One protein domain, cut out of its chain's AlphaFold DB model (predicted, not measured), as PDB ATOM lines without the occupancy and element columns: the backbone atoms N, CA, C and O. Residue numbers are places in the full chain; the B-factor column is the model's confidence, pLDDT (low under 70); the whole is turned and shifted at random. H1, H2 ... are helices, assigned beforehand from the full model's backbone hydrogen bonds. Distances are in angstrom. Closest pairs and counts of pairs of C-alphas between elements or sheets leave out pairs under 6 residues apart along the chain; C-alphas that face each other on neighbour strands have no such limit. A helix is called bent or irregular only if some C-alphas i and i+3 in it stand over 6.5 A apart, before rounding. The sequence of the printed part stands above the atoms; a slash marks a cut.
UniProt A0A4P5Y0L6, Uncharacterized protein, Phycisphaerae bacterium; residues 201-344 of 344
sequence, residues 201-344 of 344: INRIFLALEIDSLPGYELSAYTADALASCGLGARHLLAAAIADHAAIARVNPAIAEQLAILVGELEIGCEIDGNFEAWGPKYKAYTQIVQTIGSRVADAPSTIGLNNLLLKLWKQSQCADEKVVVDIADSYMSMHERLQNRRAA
ATOM      1  N   ILE A 201     119.054 106.028 160.481       95.44
ATOM      2  CA  ILE A 201     119.742 106.203 159.198       95.44
ATOM      3  C   ILE A 201     118.727 106.551 158.107       95.44
ATOM      4  O   ILE A 201     118.941 107.476 157.328       95.44
ATOM      5  N   ASN A 202     117.587 105.859 158.051       94.19
ATOM      6  CA  ASN A 202     116.542 106.222 157.093       94.19
ATOM      7  C   ASN A 202     115.935 107.588 157.423       94.19
ATOM      8  O   ASN A 202     115.662 108.367 156.507       94.19
ATOM      9  N   ARG A 203     115.778 107.890 158.718       94.94
ATOM     10  CA  ARG A 203     115.199 109.145 159.198       94.94
ATOM     11  C   ARG A 203     116.039 110.347 158.788       94.94
ATOM     12  O   ARG A 203     115.462 111.320 158.316       94.94
ATOM     13  N   ILE A 204     117.369 110.288 158.914       96.19
ATOM     14  CA  ILE A 204     118.217 111.403 158.470       96.19
ATOM     15  C   ILE A 204     118.105 111.624 156.963       96.19
ATOM     16  O   ILE A 204     117.969 112.761 156.531       96.19
ATOM     17  N   PHE A 205     118.068 110.570 156.150       94.94
ATOM     18  CA  PHE A 205     117.904 110.764 154.713       94.94
ATOM     19  C   PHE A 205     116.532 111.325 154.340       94.94
ATOM     20  O   PHE A 205     116.461 112.166 153.460       94.94
ATOM     21  N   LEU A 206     115.454 110.939 155.028       94.69
ATOM     22  CA  LEU A 206     114.165 111.619 154.859       94.69
ATOM     23  C   LEU A 206     114.247 113.093 155.286       94.69
ATOM     24  O   LEU A 206     113.660 113.950 154.640       94.69
ATOM     25  N   ALA A 207     114.977 113.403 156.362       95.69
ATOM     26  CA  ALA A 207     115.120 114.768 156.867       95.69
ATOM     27  C   ALA A 207     115.914 115.664 155.904       95.69
ATOM     28  O   ALA A 207     115.602 116.849 155.771       95.69
ATOM     29  N   LEU A 208     116.909 115.099 155.215       95.19
ATOM     30  CA  LEU A 208     117.707 115.790 154.203       95.19
ATOM     31  C   LEU A 208     116.855 116.281 153.021       95.19
ATOM     32  O   LEU A 208     117.135 117.365 152.512       95.19
ATOM     33  N   GLU A 209     115.788 115.554 152.670       94.50
ATOM     34  CA  GLU A 209     114.839 115.896 151.592       94.50
ATOM     35  C   GLU A 209     113.782 116.942 152.000       94.50
ATOM     36  O   GLU A 209     112.987 117.394 151.176       94.50
ATOM     37  N   ILE A 210     113.717 117.330 153.279       93.62
ATOM     38  CA  ILE A 210     112.712 118.279 153.776       93.62
ATOM     39  C   ILE A 210     113.339 119.667 153.901       93.62
ATOM     40  O   ILE A 210     113.962 120.006 154.913       93.62
ATOM     41  N   ASP A 211     113.138 120.503 152.885       90.62
ATOM     42  CA  ASP A 211     113.682 121.869 152.829       90.62
ATOM     43  C   ASP A 211     113.153 122.783 153.941       90.62
ATOM     44  O   ASP A 211     113.876 123.637 154.453       90.62
ATOM     45  N   SER A 212     111.906 122.573 154.369       88.94
ATOM     46  CA  SER A 212     111.272 123.345 155.445       88.94
ATOM     47  C   SER A 212     111.757 122.968 156.849       88.94
ATOM     48  O   SER A 212     111.389 123.634 157.819       88.94
ATOM     49  N   LEU A 213     112.573 121.913 156.984       92.44
ATOM     50  CA  LEU A 213     113.066 121.456 158.278       92.44
ATOM     51  C   LEU A 213     114.063 122.474 158.870       92.44
ATOM     52  O   LEU A 213     115.035 122.841 158.199       92.44
ATOM     53  N   PRO A 214     113.873 122.924 160.124       92.44
ATOM     54  CA  PRO A 214     114.824 123.817 160.769       92.44
ATOM     55  C   PRO A 214     116.214 123.184 160.895       92.44
ATOM     56  O   PRO A 214     116.348 122.007 161.230       92.44
ATOM     57  N   GLY A 215     117.265 123.987 160.713       94.25
ATOM     58  CA  GLY A 215     118.651 123.505 160.764       94.25
ATOM     59  C   GLY A 215     119.028 122.820 162.083       94.25
ATOM     60  O   GLY A 215     119.793 121.855 162.079       94.25
ATOM     61  N   TYR A 216     118.456 123.250 163.216       93.75
ATOM     62  CA  TYR A 216     118.691 122.600 164.511       93.75
ATOM     63  C   TYR A 216     118.068 121.194 164.590       93.75
ATOM     64  O   TYR A 216     118.679 120.309 165.182       93.75
ATOM     65  N   GLU A 217     116.903 120.964 163.970       93.69
ATOM     66  CA  GLU A 217     116.273 119.635 163.906       93.69
ATOM     67  C   GLU A 217     117.057 118.722 162.974       93.69
ATOM     68  O   GLU A 217     117.372 117.595 163.349       93.69
ATOM     69  N   LEU A 218     117.456 119.230 161.801       96.50
ATOM     70  CA  LEU A 218     118.312 118.483 160.882       96.50
ATOM     71  C   LEU A 218     119.613 118.055 161.575       96.50
ATOM     72  O   LEU A 218     119.982 116.887 161.523       96.50
ATOM     73  N   SER A 219     120.247 118.977 162.305       97.12
ATOM     74  CA  SER A 219     121.462 118.702 163.082       97.12
ATOM     75  C   SER A 219     121.240 117.632 164.155       97.12
ATOM     76  O   SER A 219     122.101 116.778 164.355       97.12
ATOM     77  N   ALA A 220     120.089 117.653 164.835       95.50
ATOM     78  CA  ALA A 220     119.739 116.644 165.829       95.50
ATOM     79  C   ALA A 220     119.553 115.259 165.191       95.50
ATOM     80  O   ALA A 220     120.092 114.282 165.707       95.50
ATOM     81  N   TYR A 221     118.869 115.167 164.044       96.12
ATOM     82  CA  TYR A 221     118.735 113.906 163.306       96.12
ATOM     83  C   TYR A 221     120.074 113.399 162.767       96.12
ATOM     84  O   TYR A 221     120.321 112.195 162.792       96.12
ATOM     85  N   THR A 222     120.964 114.293 162.324       97.25
ATOM     86  CA  THR A 222     122.323 113.923 161.918       97.25
ATOM     87  C   THR A 222     123.089 113.327 163.095       97.25
ATOM     88  O   THR A 222     123.672 112.252 162.964       97.25
ATOM     89  N   ALA A 223     123.058 113.987 164.255       96.81
ATOM     90  CA  ALA A 223     123.730 113.506 165.456       96.81
ATOM     91  C   ALA A 223     123.190 112.140 165.914       96.81
ATOM     92  O   ALA A 223     123.983 111.243 166.195       96.81
ATOM     93  N   ASP A 224     121.864 111.962 165.932       95.56
ATOM     94  CA  ASP A 224     121.200 110.696 166.279       95.56
ATOM     95  C   ASP A 224     121.619 109.562 165.327       95.56
ATOM     96  O   ASP A 224     122.050 108.490 165.758       95.56
ATOM     97  N   ALA A 225     121.607 109.821 164.016       97.06
ATOM     98  CA  ALA A 225     122.008 108.837 163.017       97.06
ATOM     99  C   ALA A 225     123.488 108.436 163.154       97.06
ATOM    100  O   ALA A 225     123.807 107.243 163.157       97.06
ATOM    101  N   LEU A 226     124.394 109.399 163.351       97.19
ATOM    102  CA  LEU A 226     125.815 109.118 163.579       97.19
ATOM    103  C   LEU A 226     126.040 108.343 164.884       97.19
ATOM    104  O   LEU A 226     126.829 107.396 164.903       97.19
ATOM    105  N   ALA A 227     125.342 108.715 165.960       96.19
ATOM    106  CA  ALA A 227     125.428 108.043 167.254       96.19
ATOM    107  C   ALA A 227     124.938 106.591 167.191       96.19
ATOM    108  O   ALA A 227     125.520 105.728 167.849       96.19
ATOM    109  N   SER A 228     123.931 106.304 166.358       95.12
ATOM    110  CA  SER A 228     123.419 104.944 166.153       95.12
ATOM    111  C   SER A 228     124.389 104.013 165.406       95.12
ATOM    112  O   SER A 228     124.216 102.796 165.433       95.12
ATOM    113  N   CYS A 229     125.425 104.563 164.761       95.56
ATOM    114  CA  CYS A 229     126.416 103.801 164.001       95.56
ATOM    115  C   CYS A 229     127.701 103.548 164.804       95.56
ATOM    116  O   CYS A 229     128.182 104.425 165.525       95.56
ATOM    117  N   GLY A 230     128.309 102.375 164.606       93.44
ATOM    118  CA  GLY A 230     129.670 102.069 165.062       93.44
ATOM    119  C   GLY A 230     130.766 102.717 164.202       93.44
ATOM    120  O   GLY A 230     130.485 103.369 163.190       93.44
ATOM    121  N   LEU A 231     132.032 102.528 164.595       93.50
ATOM    122  CA  LEU A 231     133.195 102.897 163.771       93.50
ATOM    123  C   LEU A 231     133.140 102.167 162.413       93.50
ATOM    124  O   LEU A 231     132.564 101.091 162.303       93.50
ATOM    125  N   GLY A 232     133.700 102.764 161.359       94.38
ATOM    126  CA  GLY A 232     133.454 102.303 159.985       94.38
ATOM    127  C   GLY A 232     132.157 102.877 159.419       94.38
ATOM    128  O   GLY A 232     132.202 103.872 158.693       94.38
ATOM    129  N   ALA A 233     131.002 102.321 159.807       96.69
ATOM    130  CA  ALA A 233     129.686 102.752 159.317       96.69
ATOM    131  C   ALA A 233     129.420 104.252 159.521       96.69
ATOM    132  O   ALA A 233     128.938 104.925 158.611       96.69
ATOM    133  N   ARG A 234     129.781 104.794 160.692       96.94
ATOM    134  CA  ARG A 234     129.601 106.217 161.017       96.94
ATOM    135  C   ARG A 234     130.330 107.151 160.044       96.94
ATOM    136  O   ARG A 234     129.798 108.205 159.720       96.94
ATOM    137  N   HIS A 235     131.515 106.766 159.566       96.50
ATOM    138  CA  HIS A 235     132.325 107.595 158.666       96.50
ATOM    139  C   HIS A 235     131.717 107.614 157.263       96.50
ATOM    140  O   HIS A 235     131.577 108.674 156.662       96.50
ATOM    141  N   LEU A 236     131.281 106.452 156.767       95.94
ATOM    142  CA  LEU A 236     130.556 106.351 155.497       95.94
ATOM    143  C   LEU A 236     129.247 107.135 155.514       95.94
ATOM    144  O   LEU A 236     128.934 107.826 154.549       95.94
ATOM    145  N   LEU A 237     128.489 107.030 156.607       97.19
ATOM    146  CA  LEU A 237     127.268 107.806 156.773       97.19
ATOM    147  C   LEU A 237     127.574 109.308 156.776       97.19
ATOM    148  O   LEU A 237     126.870 110.064 156.114       97.19
ATOM    149  N   ALA A 238     128.637 109.734 157.463       97.44
ATOM    150  CA  ALA A 238     129.068 111.127 157.458       97.44
ATOM    151  C   ALA A 238     129.409 111.628 156.048       97.44
ATOM    152  O   ALA A 238     128.929 112.691 155.666       97.44
ATOM    153  N   ALA A 239     130.148 110.843 155.256       95.75
ATOM    154  CA  ALA A 239     130.440 111.169 153.858       95.75
ATOM    155  C   ALA A 239     129.167 111.285 153.013       95.75
ATOM    156  O   ALA A 239     128.974 112.277 152.320       95.75
ATOM    157  N   ALA A 240     128.238 110.335 153.145       95.56
ATOM    158  CA  ALA A 240     126.974 110.382 152.415       95.56
ATOM    159  C   ALA A 240     126.110 111.606 152.771       95.56
ATOM    160  O   ALA A 240     125.414 112.134 151.908       95.56
ATOM    161  N   ILE A 241     126.141 112.053 154.031       96.19
ATOM    162  CA  ILE A 241     125.440 113.264 154.477       96.19
ATOM    163  C   ILE A 241     126.164 114.522 153.980       96.19
ATOM    164  O   ILE A 241     125.504 115.471 153.562       96.19
ATOM    165  N   ALA A 242     127.498 114.539 154.015       95.12
ATOM    166  CA  ALA A 242     128.311 115.665 153.558       95.12
ATOM    167  C   ALA A 242     128.187 115.911 152.044       95.12
ATOM    168  O   ALA A 242     128.185 117.064 151.619       95.12
ATOM    169  N   ASP A 243     127.997 114.850 151.254       93.44
ATOM    170  CA  ASP A 243     127.720 114.923 149.813       93.44
ATOM    171  C   ASP A 243     126.338 115.524 149.488       93.44
ATOM    172  O   ASP A 243     126.054 115.871 148.339       93.44
ATOM    173  N   HIS A 244     125.444 115.636 150.476       94.62
ATOM    174  CA  HIS A 244     124.086 116.120 150.266       94.62
ATOM    175  C   HIS A 244     123.999 117.649 150.359       94.62
ATOM    176  O   HIS A 244     124.473 118.254 151.318       94.62
ATOM    177  N   ALA A 245     123.283 118.296 149.432       93.06
ATOM    178  CA  ALA A 245     123.165 119.762 149.378       93.06
ATOM    179  C   ALA A 245     122.602 120.393 150.671       93.06
ATOM    180  O   ALA A 245     122.953 121.515 151.039       93.06
ATOM    181  N   ALA A 246     121.759 119.655 151.397       93.50
ATOM    182  CA  ALA A 246     121.183 120.098 152.669       93.50
ATOM    183  C   ALA A 246     122.210 120.264 153.809       93.50
ATOM    184  O   ALA A 246     121.855 120.848 154.836       93.50
ATOM    185  N   ILE A 247     123.466 119.829 153.633       92.75
ATOM    186  CA  ILE A 247     124.546 120.028 154.610       92.75
ATOM    187  C   ILE A 247     124.715 121.500 155.009       92.75
ATOM    188  O   ILE A 247     125.002 121.798 156.164       92.75
ATOM    189  N   ALA A 248     124.434 122.433 154.093       93.44
ATOM    190  CA  ALA A 248     124.516 123.872 154.345       93.44
ATOM    191  C   ALA A 248     123.568 124.372 155.457       93.44
ATOM    192  O   ALA A 248     123.759 125.471 155.976       93.44
ATOM    193  N   ARG A 249     122.539 123.592 155.821       95.19
ATOM    194  CA  ARG A 249     121.582 123.916 156.895       95.19
ATOM    195  C   ARG A 249     121.974 123.335 158.252       95.19
ATOM    196  O   ARG A 249     121.391 123.720 159.266       95.19
ATOM    197  N   VAL A 250     122.904 122.384 158.276       95.44
ATOM    198  CA  VAL A 250     123.386 121.766 159.512       95.44
ATOM    199  C   VAL A 250     124.185 122.800 160.303       95.44
ATOM    200  O   VAL A 250     124.853 123.667 159.741       95.44
ATOM    201  N   ASN A 251     124.085 122.755 161.629       95.81
ATOM    202  CA  ASN A 251     124.791 123.699 162.480       95.81
ATOM    203  C   ASN A 251     126.324 123.502 162.388       95.81
ATOM    204  O   ASN A 251     126.790 122.414 162.037       95.81
ATOM    205  N   PRO A 252     127.129 124.523 162.737       95.94
ATOM    206  CA  PRO A 252     128.581 124.447 162.577       95.94
ATOM    207  C   PRO A 252     129.248 123.299 163.347       95.94
ATOM    208  O   PRO A 252     130.185 122.699 162.837       95.94
ATOM    209  N   ALA A 253     128.751 122.960 164.540       96.00
ATOM    210  CA  ALA A 253     129.337 121.907 165.370       96.00
ATOM    211  C   ALA A 253     129.190 120.515 164.732       96.00
ATOM    212  O   ALA A 253     130.138 119.735 164.699       96.00
ATOM    213  N   ILE A 254     128.009 120.208 164.190       97.00
ATOM    214  CA  ILE A 254     127.780 118.947 163.481       97.00
ATOM    215  C   ILE A 254     128.493 118.956 162.124       97.00
ATOM    216  O   ILE A 254     129.046 117.933 161.731       97.00
ATOM    217  N   ALA A 255     128.546 120.095 161.426       96.25
ATOM    218  CA  ALA A 255     129.302 120.213 160.179       96.25
ATOM    219  C   ALA A 255     130.807 119.944 160.383       96.25
ATOM    220  O   ALA A 255     131.409 119.211 159.601       96.25
ATOM    221  N   GLU A 256     131.405 120.467 161.458       96.94
ATOM    222  CA  GLU A 256     132.794 120.179 161.838       96.94
ATOM    223  C   GLU A 256     132.992 118.690 162.150       96.94
ATOM    224  O   GLU A 256     133.932 118.070 161.652       96.94
ATOM    225  N   GLN A 257     132.070 118.084 162.906       96.62
ATOM    226  CA  GLN A 257     132.114 116.650 163.194       96.62
ATOM    227  C   GLN A 257     132.066 115.802 161.914       96.62
ATOM    228  O   GLN A 257     132.829 114.844 161.782       96.62
ATOM    229  N   LEU A 258     131.194 116.149 160.965       97.38
ATOM    230  CA  LEU A 258     131.122 115.483 159.666       97.38
ATOM    231  C   LEU A 258     132.436 115.643 158.896       97.38
ATOM    232  O   LEU A 258     132.968 114.652 158.409       97.38
ATOM    233  N   ALA A 259     132.998 116.853 158.847       96.06
ATOM    234  CA  ALA A 259     134.258 117.119 158.160       96.06
ATOM    235  C   ALA A 259     135.430 116.305 158.734       96.06
ATOM    236  O   ALA A 259     136.244 115.790 157.969       96.06
ATOM    237  N   ILE A 260     135.497 116.131 160.058       95.44
ATOM    238  CA  ILE A 260     136.505 115.274 160.702       95.44
ATOM    239  C   ILE A 260     136.355 113.825 160.225       95.44
ATOM    240  O   ILE A 260     137.323 113.235 159.746       95.44
ATOM    241  N   LEU A 261     135.140 113.272 160.297       96.19
ATOM    242  CA  LEU A 261     134.862 111.884 159.911       96.19
ATOM    243  C   LEU A 261     135.124 111.629 158.417       96.19
ATOM    244  O   LEU A 261     135.656 110.582 158.051       96.19
ATOM    245  N   VAL A 262     134.775 112.585 157.555       96.12
ATOM    246  CA  VAL A 262     135.052 112.523 156.111       96.12
ATOM    247  C   VAL A 262     136.547 112.633 155.842       96.12
ATOM    248  O   VAL A 262     137.104 111.837 155.087       96.12
ATOM    249  N   GLY A 263     137.234 113.547 156.529       94.69
ATOM    250  CA  GLY A 263     138.681 113.687 156.435       94.69
ATOM    251  C   GLY A 263     139.406 112.387 156.781       94.69
ATOM    252  O   GLY A 263     140.420 112.069 156.160       94.69
ATOM    253  N   GLU A 264     138.890 111.592 157.721       94.12
ATOM    254  CA  GLU A 264     139.432 110.271 158.061       94.12
ATOM    255  C   GLU A 264     139.334 109.243 156.922       94.12
ATOM    256  O   GLU A 264     140.220 108.396 156.812       94.12
ATOM    257  N   LEU A 265     138.354 109.370 156.026       93.62
ATOM    258  CA  LEU A 265     138.212 108.531 154.831       93.62
ATOM    259  C   LEU A 265     139.065 109.015 153.658       93.62
ATOM    260  O   LEU A 265     139.669 108.210 152.950       93.62
ATOM    261  N   GLU A 266     139.105 110.322 153.425       91.06
ATOM    262  CA  GLU A 266     139.652 110.870 152.180       91.06
ATOM    263  C   GLU A 266     141.152 111.148 152.251       91.06
ATOM    264  O   GLU A 266     141.875 110.961 151.272       91.06
ATOM    265  N   ILE A 267     141.643 111.583 153.412       88.00
ATOM    266  CA  ILE A 267     143.039 111.994 153.557       88.00
ATOM    267  C   ILE A 267     143.882 110.765 153.907       88.00
ATOM    268  O   ILE A 267     143.670 110.145 154.949       88.00
ATOM    269  N   GLY A 268     144.867 110.438 153.071       82.44
ATOM    270  CA  GLY A 268     145.815 109.353 153.334       82.44
ATOM    271  C   GLY A 268     146.589 109.540 154.645       82.44
ATOM    272  O   GLY A 268     146.807 110.661 155.108       82.44
ATOM    273  N   CYS A 269     147.000 108.431 155.259       81.12
ATOM    274  CA  CYS A 269     147.827 108.443 156.464       81.12
ATOM    275  C   CYS A 269     149.189 107.814 156.181       81.12
ATOM    276  O   CYS A 269     149.272 106.627 155.877       81.12
ATOM    277  N   GLU A 270     150.254 108.593 156.359       79.06
ATOM    278  CA  GLU A 270     151.617 108.067 156.382       79.06
ATOM    279  C   GLU A 270     151.914 107.418 157.740       79.06
ATOM    280  O   GLU A 270     151.528 107.922 158.813       79.06
ATOM    281  N   ILE A 271     152.573 106.261 157.678       75.94
ATOM    282  CA  ILE A 271     152.964 105.465 158.838       75.94
ATOM    283  C   ILE A 271     154.480 105.490 158.936       75.94
ATOM    284  O   ILE A 271     155.165 104.693 158.301       75.94
ATOM    285  N   ASP A 272     154.975 106.362 159.805       70.56
ATOM    286  CA  ASP A 272     156.373 106.376 160.209       70.56
ATOM    287  C   ASP A 272     156.457 105.916 161.662       70.56
ATOM    288  O   ASP A 272     155.951 106.573 162.577       70.56
ATOM    289  N   GLY A 273     157.061 104.752 161.893       67.19
ATOM    290  CA  GLY A 273     157.254 104.242 163.242       67.19
ATOM    291  C   GLY A 273     157.801 102.824 163.287       67.19
ATOM    292  O   GLY A 273     157.536 102.005 162.410       67.19
ATOM    293  N   ASN A 274     158.555 102.536 164.346       74.06
ATOM    294  CA  ASN A 274     158.967 101.182 164.690       74.06
ATOM    295  C   ASN A 274     157.990 100.625 165.725       74.06
ATOM    296  O   ASN A 274     157.699 101.282 166.726       74.06
ATOM    297  N   PHE A 275     157.511  99.405 165.501       76.81
ATOM    298  CA  PHE A 275     156.582  98.725 166.401       76.81
ATOM    299  C   PHE A 275     157.156  97.369 166.793       76.81
ATOM    300  O   PHE A 275     157.892  96.752 166.021       76.81
ATOM    301  N   GLU A 276     156.818  96.906 167.994       80.94
ATOM    302  CA  GLU A 276     157.248  95.594 168.468       80.94
ATOM    303  C   GLU A 276     156.752  94.498 167.526       80.94
ATOM    304  O   GLU A 276     155.547  94.358 167.277       80.94
ATOM    305  N   ALA A 277     157.694  93.707 167.015       80.25
ATOM    306  CA  ALA A 277     157.380  92.547 166.202       80.25
ATOM    307  C   ALA A 277     156.447  91.618 166.987       80.25
ATOM    308  O   ALA A 277     156.706  91.308 168.149       80.25
ATOM    309  N   TRP A 278     155.364  91.178 166.342       81.75
ATOM    310  CA  TRP A 278     154.355  90.281 166.925       81.75
ATOM    311  C   TRP A 278     153.520  90.863 168.079       81.75
ATOM    312  O   TRP A 278     152.668  90.153 168.621       81.75
ATOM    313  N   GLY A 279     153.700  92.142 168.422       85.81
ATOM    314  CA  GLY A 279     152.855  92.842 169.388       85.81
ATOM    315  C   GLY A 279     151.427  93.091 168.867       85.81
ATOM    316  O   GLY A 279     151.173  92.967 167.664       85.81
ATOM    317  N   PRO A 280     150.474  93.490 169.734       85.50
ATOM    318  CA  PRO A 280     149.077  93.720 169.346       85.50
ATOM    319  C   PRO A 280     148.912  94.702 168.176       85.50
ATOM    320  O   PRO A 280     148.196  94.413 167.221       85.50
ATOM    321  N   LYS A 281     149.671  95.810 168.173       85.56
ATOM    322  CA  LYS A 281     149.672  96.784 167.068       85.56
ATOM    323  C   LYS A 281     150.186  96.199 165.749       85.56
ATOM    324  O   LYS A 281     149.623  96.514 164.705       85.56
ATOM    325  N   TYR A 282     151.214  95.349 165.785       88.38
ATOM    326  CA  TYR A 282     151.741  94.673 164.592       88.38
ATOM    327  C   TYR A 282     150.719  93.692 164.008       88.38
ATOM    328  O   TYR A 282     150.523  93.640 162.793       88.38
ATOM    329  N   LYS A 283     150.031  92.944 164.875       90.69
ATOM    330  CA  LYS A 283     148.959  92.024 164.479       90.69
ATOM    331  C   LYS A 283     147.777  92.767 163.861       90.69
ATOM    332  O   LYS A 283     147.378  92.441 162.750       90.69
ATOM    333  N   ALA A 284     147.307  93.834 164.508       91.19
ATOM    334  CA  ALA A 284     146.258  94.694 163.966       91.19
ATOM    335  C   ALA A 284     146.643  95.271 162.591       91.19
ATOM    336  O   ALA A 284     145.862  95.188 161.650       91.19
ATOM    337  N   TYR A 285     147.871  95.774 162.431       91.50
ATOM    338  CA  TYR A 285     148.358  96.255 161.134       91.50
ATOM    339  C   TYR A 285     148.385  95.148 160.069       91.50
ATOM    340  O   TYR A 285     147.911  95.342 158.952       91.50
ATOM    341  N   THR A 286     148.886  93.963 160.426       91.50
ATOM    342  CA  THR A 286     148.891  92.795 159.533       91.50
ATOM    343  C   THR A 286     147.471  92.430 159.095       91.50
ATOM    344  O   THR A 286     147.234  92.183 157.912       91.50
ATOM    345  N   GLN A 287     146.514  92.468 160.023       95.06
ATOM    346  CA  GLN A 287     145.105  92.240 159.729       95.06
ATOM    347  C   GLN A 287     144.530  93.316 158.799       95.06
ATOM    348  O   GLN A 287     143.778  92.973 157.894       95.06
ATOM    349  N   ILE A 288     144.904  94.594 158.951       93.50
ATOM    350  CA  ILE A 288     144.495  95.659 158.016       93.50
ATOM    351  C   ILE A 288     144.969  95.324 156.599       93.50
ATOM    352  O   ILE A 288     144.162  95.329 155.670       93.50
ATOM    353  N   VAL A 289     146.245  94.962 156.434       92.38
ATOM    354  CA  VAL A 289     146.809  94.589 155.125       92.38
ATOM    355  C   VAL A 289     146.059  93.401 154.513       92.38
ATOM    356  O   VAL A 289     145.736  93.434 153.328       92.38
ATOM    357  N   GLN A 290     145.723  92.377 155.303       93.75
ATOM    358  CA  GLN A 290     144.932  91.230 154.836       93.75
ATOM    359  C   GLN A 290     143.500  91.625 154.439       93.75
ATOM    360  O   GLN A 290     143.004  91.222 153.383       93.75
ATOM    361  N   THR A 291     142.838  92.446 155.256       92.38
ATOM    362  CA  THR A 291     141.468  92.916 155.015       92.38
ATOM    363  C   THR A 291     141.373  93.775 153.754       92.38
ATOM    364  O   THR A 291     140.394  93.664 153.020       92.38
ATOM    365  N   ILE A 292     142.377  94.609 153.474       92.88
ATOM    366  CA  ILE A 292     142.434  95.422 152.251       92.88
ATOM    367  C   ILE A 292     142.874  94.584 151.046       92.88
ATOM    368  O   ILE A 292     142.271  94.687 149.982       92.88
ATOM    369  N   GLY A 293     143.866  93.706 151.211       89.56
ATOM    370  CA  GLY A 293     144.404  92.868 150.133       89.56
ATOM    371  C   GLY A 293     143.407  91.861 149.549       89.56
ATOM    372  O   GLY A 293     143.593  91.396 148.429       89.56
ATOM    373  N   SER A 294     142.328  91.547 150.270       87.31
ATOM    374  CA  SER A 294     141.227  90.709 149.771       87.31
ATOM    375  C   SER A 294     140.195  91.467 148.918       87.31
ATOM    376  O   SER A 294     139.214  90.873 148.470       87.31
ATOM    377  N   ARG A 295     140.391  92.773 148.680       88.06
ATOM    378  CA  ARG A 295     139.424  93.667 148.018       88.06
ATOM    379  C   ARG A 295     139.970  94.238 146.709       88.06
ATOM    380  O   ARG A 295     141.166  94.201 146.435       88.06
ATOM    381  N   VAL A 296     139.075  94.799 145.892       85.88
ATOM    382  CA  VAL A 296     139.444  95.485 144.643       85.88
ATOM    383  C   VAL A 296     140.218  96.759 144.984       85.88
ATOM    384  O   VAL A 296     139.652  97.665 145.594       85.88
ATOM    385  N   ALA A 297     141.495  96.807 144.599       77.12
ATOM    386  CA  ALA A 297     142.455  97.822 145.040       77.12
ATOM    387  C   ALA A 297     142.022  99.267 144.728       77.12
ATOM    388  O   ALA A 297     142.091 100.124 145.604       77.12
ATOM    389  N   ASP A 298     141.501  99.512 143.524       84.38
ATOM    390  CA  ASP A 298     141.182 100.867 143.045       84.38
ATOM    391  C   ASP A 298     139.730 101.292 143.307       84.38
ATOM    392  O   ASP A 298     139.292 102.359 142.876       84.38
ATOM    393  N   ALA A 299     138.942 100.466 144.001       87.12
ATOM    394  CA  ALA A 299     137.584 100.852 144.355       87.12
ATOM    395  C   ALA A 299     137.626 101.990 145.398       87.12
ATOM    396  O   ALA A 299     138.288 101.830 146.429       87.12
ATOM    397  N   PRO A 300     136.877 103.101 145.216       85.56
ATOM    398  CA  PRO A 300     136.851 104.205 146.183       85.56
ATOM    399  C   PRO A 300     136.509 103.756 147.610       85.56
ATOM    400  O   PRO A 300     137.054 104.272 148.582       85.56
ATOM    401  N   SER A 301     135.653 102.739 147.740       87.12
ATOM    402  CA  SER A 301     135.303 102.137 149.026       87.12
ATOM    403  C   SER A 301     136.482 101.433 149.702       87.12
ATOM    404  O   SER A 301     136.601 101.533 150.923       87.12
ATOM    405  N   THR A 302     137.365 100.779 148.941       90.69
ATOM    406  CA  THR A 302     138.594 100.143 149.445       90.69
ATOM    407  C   THR A 302     139.624 101.187 149.868       90.69
ATOM    408  O   THR A 302     140.206 101.061 150.943       90.69
ATOM    409  N   ILE A 303     139.812 102.241 149.064       91.12
ATOM    410  CA  ILE A 303     140.740 103.341 149.372       91.12
ATOM    411  C   ILE A 303     140.317 104.043 150.670       91.12
ATOM    412  O   ILE A 303     141.130 104.189 151.584       91.12
ATOM    413  N   GLY A 304     139.034 104.404 150.784       92.69
ATOM    414  CA  GLY A 304     138.491 105.037 151.987       92.69
ATOM    415  C   GLY A 304     138.612 104.154 153.232       92.69
ATOM    416  O   GLY A 304     139.017 104.629 154.293       92.69
ATOM    417  N   LEU A 305     138.342 102.849 153.102       94.50
ATOM    418  CA  LEU A 305     138.498 101.895 154.202       94.50
ATOM    419  C   LEU A 305     139.960 101.771 154.651       94.50
ATOM    420  O   LEU A 305     140.227 101.727 155.850       94.50
ATOM    421  N   ASN A 306     140.904 101.736 153.709       94.19
ATOM    422  CA  ASN A 306     142.328 101.691 154.026       94.19
ATOM    423  C   ASN A 306     142.757 102.932 154.821       94.19
ATOM    424  O   ASN A 306     143.337 102.804 155.898       94.19
ATOM    425  N   ASN A 307     142.410 104.127 154.335       94.19
ATOM    426  CA  ASN A 307     142.732 105.383 155.017       94.19
ATOM    427  C   ASN A 307     142.168 105.420 156.443       94.19
ATOM    428  O   ASN A 307     142.896 105.736 157.389       94.19
ATOM    429  N   LEU A 308     140.904 105.022 156.601       95.12
ATOM    430  CA  LEU A 308     140.241 104.963 157.897       95.12
ATOM    431  C   LEU A 308     140.952 104.013 158.862       95.12
ATOM    432  O   LEU A 308     141.299 104.407 159.976       95.12
ATOM    433  N   LEU A 309     141.183 102.765 158.445       94.56
ATOM    434  CA  LEU A 309     141.788 101.752 159.307       94.56
ATOM    435  C   LEU A 309     143.184 102.173 159.772       94.56
ATOM    436  O   LEU A 309     143.498 102.025 160.952       94.56
ATOM    437  N   LEU A 310     143.995 102.754 158.884       92.88
ATOM    438  CA  LEU A 310     145.331 103.237 159.234       92.88
ATOM    439  C   LEU A 310     145.294 104.407 160.226       92.88
ATOM    440  O   LEU A 310     146.098 104.444 161.161       92.88
ATOM    441  N   LYS A 311     144.340 105.335 160.084       92.50
ATOM    442  CA  LYS A 311     144.165 106.441 161.039       92.50
ATOM    443  C   LYS A 311     143.701 105.966 162.401       92.50
ATOM    444  O   LYS A 311     144.316 106.328 163.403       92.50
ATOM    445  N   LEU A 312     142.674 105.122 162.445       92.12
ATOM    446  CA  LEU A 312     142.172 104.563 163.698       92.12
ATOM    447  C   LEU A 312     143.244 103.719 164.394       92.12
ATOM    448  O   LEU A 312     143.379 103.762 165.618       92.12
ATOM    449  N   TRP A 313     144.058 102.998 163.627       91.75
ATOM    450  CA  TRP A 313     145.210 102.272 164.148       91.75
ATOM    451  C   TRP A 313     146.272 103.212 164.740       91.75
ATOM    452  O   TRP A 313     146.715 103.002 165.873       91.75
ATOM    453  N   LYS A 314     146.616 104.310 164.052       89.44
ATOM    454  CA  LYS A 314     147.542 105.341 164.560       89.44
ATOM    455  C   LYS A 314     147.023 105.998 165.844       89.44
ATOM    456  O   LYS A 314     147.786 106.196 166.788       89.44
ATOM    457  N   GLN A 315     145.719 106.256 165.914       89.38
ATOM    458  CA  GLN A 315     145.021 106.778 167.094       89.38
ATOM    459  C   GLN A 315     144.817 105.726 168.204       89.38
ATOM    460  O   GLN A 315     144.278 106.040 169.261       89.38
ATOM    461  N   SER A 316     145.265 104.480 168.004       87.75
ATOM    462  CA  SER A 316     145.085 103.347 168.928       87.75
ATOM    463  C   SER A 316     143.618 102.977 169.219       87.75
ATOM    464  O   SER A 316     143.342 102.308 170.209       87.75
ATOM    465  N   GLN A 317     142.688 103.359 168.339       86.69
ATOM    466  CA  GLN A 317     141.282 102.931 168.369       86.69
ATOM    467  C   GLN A 317     141.063 101.584 167.660       86.69
ATOM    468  O   GLN A 317     140.018 100.962 167.814       86.69
ATOM    469  N   CYS A 318     142.062 101.121 166.905       83.94
ATOM    470  CA  CYS A 318     142.082  99.836 166.215       83.94
ATOM    471  C   CYS A 318     143.267  99.000 166.732       83.94
ATOM    472  O   CYS A 318     144.320  98.919 166.098       83.94
ATOM    473  N   ALA A 319     143.148  98.506 167.970       79.56
ATOM    474  CA  ALA A 319     144.285  98.000 168.749       79.56
ATOM    475  C   ALA A 319     144.550  96.489 168.610       79.56
ATOM    476  O   ALA A 319     145.634  96.030 168.977       79.56
ATOM    477  N   ASP A 320     143.594  95.725 168.078       87.50
ATOM    478  CA  ASP A 320     143.712  94.285 167.852       87.50
ATOM    479  C   ASP A 320     143.017  93.847 166.551       87.50
ATOM    480  O   ASP A 320     142.297  94.617 165.913       87.50
ATOM    481  N   GLU A 321     143.269  92.603 166.143       91.56
ATOM    482  CA  GLU A 321     142.795  92.019 164.881       91.56
ATOM    483  C   GLU A 321     141.265  91.966 164.797       91.56
ATOM    484  O   GLU A 321     140.695  92.197 163.731       91.56
ATOM    485  N   LYS A 322     140.589  91.699 165.918       91.81
ATOM    486  CA  LYS A 322     139.131  91.586 165.942       91.81
ATOM    487  C   LYS A 322     138.489  92.944 165.680       91.81
ATOM    488  O   LYS A 322     137.589  93.037 164.853       91.81
ATOM    489  N   VAL A 323     138.994  94.000 166.318       91.81
ATOM    490  CA  VAL A 323     138.492  95.366 166.114       91.81
ATOM    491  C   VAL A 323     138.655  95.809 164.654       91.81
ATOM    492  O   VAL A 323     137.753  96.447 164.113       91.81
ATOM    493  N   VAL A 324     139.754  95.434 163.985       94.00
ATOM    494  CA  VAL A 324     139.946  95.707 162.545       94.00
ATOM    495  C   VAL A 324     138.813  95.099 161.716       94.00
ATOM    496  O   VAL A 324     138.249  95.778 160.856       94.00
ATOM    497  N   VAL A 325     138.498  93.823 161.959       94.12
ATOM    498  CA  VAL A 325     137.459  93.092 161.222       94.12
ATOM    499  C   VAL A 325     136.081  93.687 161.505       94.12
ATOM    500  O   VAL A 325     135.374  94.023 160.559       94.12
ATOM    501  N   ASP A 326     135.749  93.934 162.775       94.56
ATOM    502  CA  ASP A 326     134.459  94.509 163.177       94.56
ATOM    503  C   ASP A 326     134.215  95.884 162.510       94.56
ATOM    504  O   ASP A 326     133.118  96.164 162.016       94.56
ATOM    505  N   ILE A 327     135.245  96.739 162.434       95.88
ATOM    506  CA  ILE A 327     135.171  98.044 161.751       95.88
ATOM    507  C   ILE A 327     134.977  97.867 160.242       95.88
ATOM    508  O   ILE A 327     134.160  98.569 159.639       95.88
ATOM    509  N   ALA A 328     135.723  96.951 159.620       94.81
ATOM    510  CA  ALA A 328     135.638  96.705 158.184       94.81
ATOM    511  C   ALA A 328     134.275  96.129 157.775       94.81
ATOM    512  O   ALA A 328     133.707  96.561 156.770       94.81
ATOM    513  N   ASP A 329     133.717  95.215 158.564       94.62
ATOM    514  CA  ASP A 329     132.396  94.634 158.322       94.62
ATOM    515  C   ASP A 329     131.295  95.682 158.498       94.62
ATOM    516  O   ASP A 329     130.417  95.817 157.640       94.62
ATOM    517  N   SER A 330     131.383  96.502 159.551       95.88
ATOM    518  CA  SER A 330     130.465  97.626 159.769       95.88
ATOM    519  C   SER A 330     130.503  98.626 158.607       95.88
ATOM    520  O   SER A 330     129.457  99.039 158.097       95.88
ATOM    521  N   TYR A 331     131.704  98.972 158.136       96.44
ATOM    522  CA  TYR A 331     131.905  99.826 156.967       96.44
ATOM    523  C   TYR A 331     131.245  99.229 155.717       96.44
ATOM    524  O   TYR A 331     130.487  99.907 155.028       96.44
ATOM    525  N   MET A 332     131.467  97.946 155.435       93.94
ATOM    526  CA  MET A 332     130.916  97.316 154.233       93.94
ATOM    527  C   MET A 332     129.404  97.169 154.259       93.94
ATOM    528  O   MET A 332     128.761  97.441 153.247       93.94
ATOM    529  N   SER A 333     128.835  96.808 155.408       94.75
ATOM    530  CA  SER A 333     127.385  96.747 155.577       94.75
ATOM    531  C   SER A 333     126.740  98.110 155.303       94.75
ATOM    532  O   SER A 333     125.746  98.198 154.579       94.75
ATOM    533  N   MET A 334     127.344  99.197 155.800       96.31
ATOM    534  CA  MET A 334     126.876 100.549 155.495       96.31
ATOM    535  C   MET A 334     127.063 100.905 154.016       96.31
ATOM    536  O   MET A 334     126.167 101.490 153.413       96.31
ATOM    537  N   HIS A 335     128.193 100.544 153.405       94.38
ATOM    538  CA  HIS A 335     128.432 100.802 151.987       94.38
ATOM    539  C   HIS A 335     127.357 100.152 151.104       94.38
ATOM    540  O   HIS A 335     126.772 100.826 150.259       94.38
ATOM    541  N   GLU A 336     127.049  98.876 151.335       93.00
ATOM    542  CA  GLU A 336     125.990  98.155 150.622       93.00
ATOM    543  C   GLU A 336     124.621  98.811 150.838       93.00
ATOM    544  O   GLU A 336     123.885  99.070 149.883       93.00
ATOM    545  N   ARG A 337     124.307  99.169 152.088       93.81
ATOM    546  CA  ARG A 337     123.067  99.864 152.434       93.81
ATOM    547  C   ARG A 337     122.907 101.184 151.669       93.81
ATOM    548  O   ARG A 337     121.815 101.479 151.185       93.81
ATOM    549  N   LEU A 338     123.975 101.970 151.544       92.75
ATOM    550  CA  LEU A 338     123.971 103.236 150.807       92.75
ATOM    551  C   LEU A 338     123.860 103.030 149.289       92.75
ATOM    552  O   LEU A 338     123.158 103.795 148.628       92.75
ATOM    553  N   GLN A 339     124.495 101.993 148.732       89.69
ATOM    554  CA  GLN A 339     124.363 101.643 147.311       89.69
ATOM    555  C   GLN A 339     122.928 101.243 146.961       89.69
ATOM    556  O   GLN A 339     122.357 101.770 146.008       89.69
ATOM    557  N   ASN A 340     122.313 100.386 147.780       89.06
ATOM    558  CA  ASN A 340     120.923  99.969 147.595       89.06
ATOM    559  C   ASN A 340     119.963 101.164 147.637       89.06
ATOM    560  O   ASN A 340     118.986 101.192 146.896       89.06
ATOM    561  N   ARG A 341     120.264 102.179 148.457       86.31
ATOM    562  CA  ARG A 341     119.480 103.417 148.509       86.31
ATOM    563  C   ARG A 341     119.625 104.268 147.247       86.31
ATOM    564  O   ARG A 341     118.644 104.843 146.810       86.31
ATOM    565  N   ARG A 342     120.826 104.364 146.668       79.19
ATOM    566  CA  ARG A 342     121.064 105.125 145.425       79.19
ATOM    567  C   ARG A 342     120.405 104.486 144.198       79.19
ATOM    568  O   ARG A 342     120.195 105.175 143.206       79.19
ATOM    569  N   ALA A 343     120.133 103.184 144.249       65.94
ATOM    570  CA  ALA A 343     119.517 102.431 143.158       65.94
ATOM    571  C   ALA A 343     117.974 102.411 143.189       65.94
ATOM    572  O   ALA A 343     117.374 101.970 142.207       65.94
ATOM    573  N   ALA A 344     117.355 102.831 144.298       58.06
ATOM    574  CA  ALA A 344     115.905 102.826 144.523       58.06
ATOM    575  C   ALA A 344     115.265 104.177 144.176       58.06
ATOM    576  O   ALA A 344     114.133 104.157 143.642       58.06
TER     577      ALA A 344
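AT A GLANCE: This is residues 201 to 344 of the 344 residues of an uncharacterized protein of Phycisphaerae bacterium (UniProt A0A4P5Y0L6). This is an elongated body of helices in two lobes, with the long helix H8 running from one into the other. H6, H7 and the first part of H8 lie side by side as a small up-and-down bundle in one lobe, while H1 to H5 gather in the other, with H3 between H2 and H8. The printed part has 144 residues with eight named helices, H1 to H8 in chain order, and no named strand; its class is all helix. It is compact, with a radius of gyration of the C-alphas of 16.3 A, and spans 56 by 31 by 23 A.

IN THESE COORDINATES: H8, the longest helix, covers residues 321 to 342 and measures 32.0 A from C-alpha 321 at (142.795, 92.019, 164.881) to C-alpha 342 at (121.064, 105.125, 145.425). H7 is residues 300 to 314, 21.3 A, and H6 residues 280 to 293, 19.8 A. H3 is residues 233 to 242, 14.2 A, and H5 residues 252 to 266, 20.4 A. H2 is residues 215 to 228, 19.9 A. H1, residues 201 to 208, begins at C-alpha 201 at (119.742, 106.203, 159.198) and is 11.0 A long. H4, residues 245 to 249, 8.7 A, is irregular, but only just: C-alphas 245 and 248 are 6.6 A apart.

HOW THE PARTS SIT: H6, H7 and H8 form an up-and-down bundle, each helix running against the one before. H8 touches H7 in a hairpin, closest at the C-alphas of Leu 309 and Val 324, 7.1 A. H8 touches H6 with residues 321 to 328 alone, closest at the C-alphas of Ala 284 and Glu 321, 4.5 A. H6 and H7 form a hairpin at a shallow tilt of 4 degrees. Farther along, H8 touches H3, the C-alphas of Ala 233 and Tyr 331 being closest at 4.4 A. H3 touches H5 at a steep tilt of 65 degrees, closest at the C-alphas of His 235 and Leu 261, 5.1 A. H5 touches H7 with residues 264 to 266 alone, about perpendicular at 77 degrees. H2 forms hairpins with H1 and H3. H4 touches no helix. Every O i to N i+4 pair is within hydrogen-bond range in H1, H2, H3, H6, H7 and H8; H5 has 10 of 11, and H4 has 0 of 1 but 1 of 2 O i to N i+3 pairs.

THE WHOLE: The C-alphas of Ser 212 and Ala 277 are the two farthest apart, 56.5 A. The printed part has no cut. The link from H5 to H6, residues 267 to 279, is long. The mean pLDDT of the printed part is 91.3; residue 273 and residues 343 to 344 are under 70.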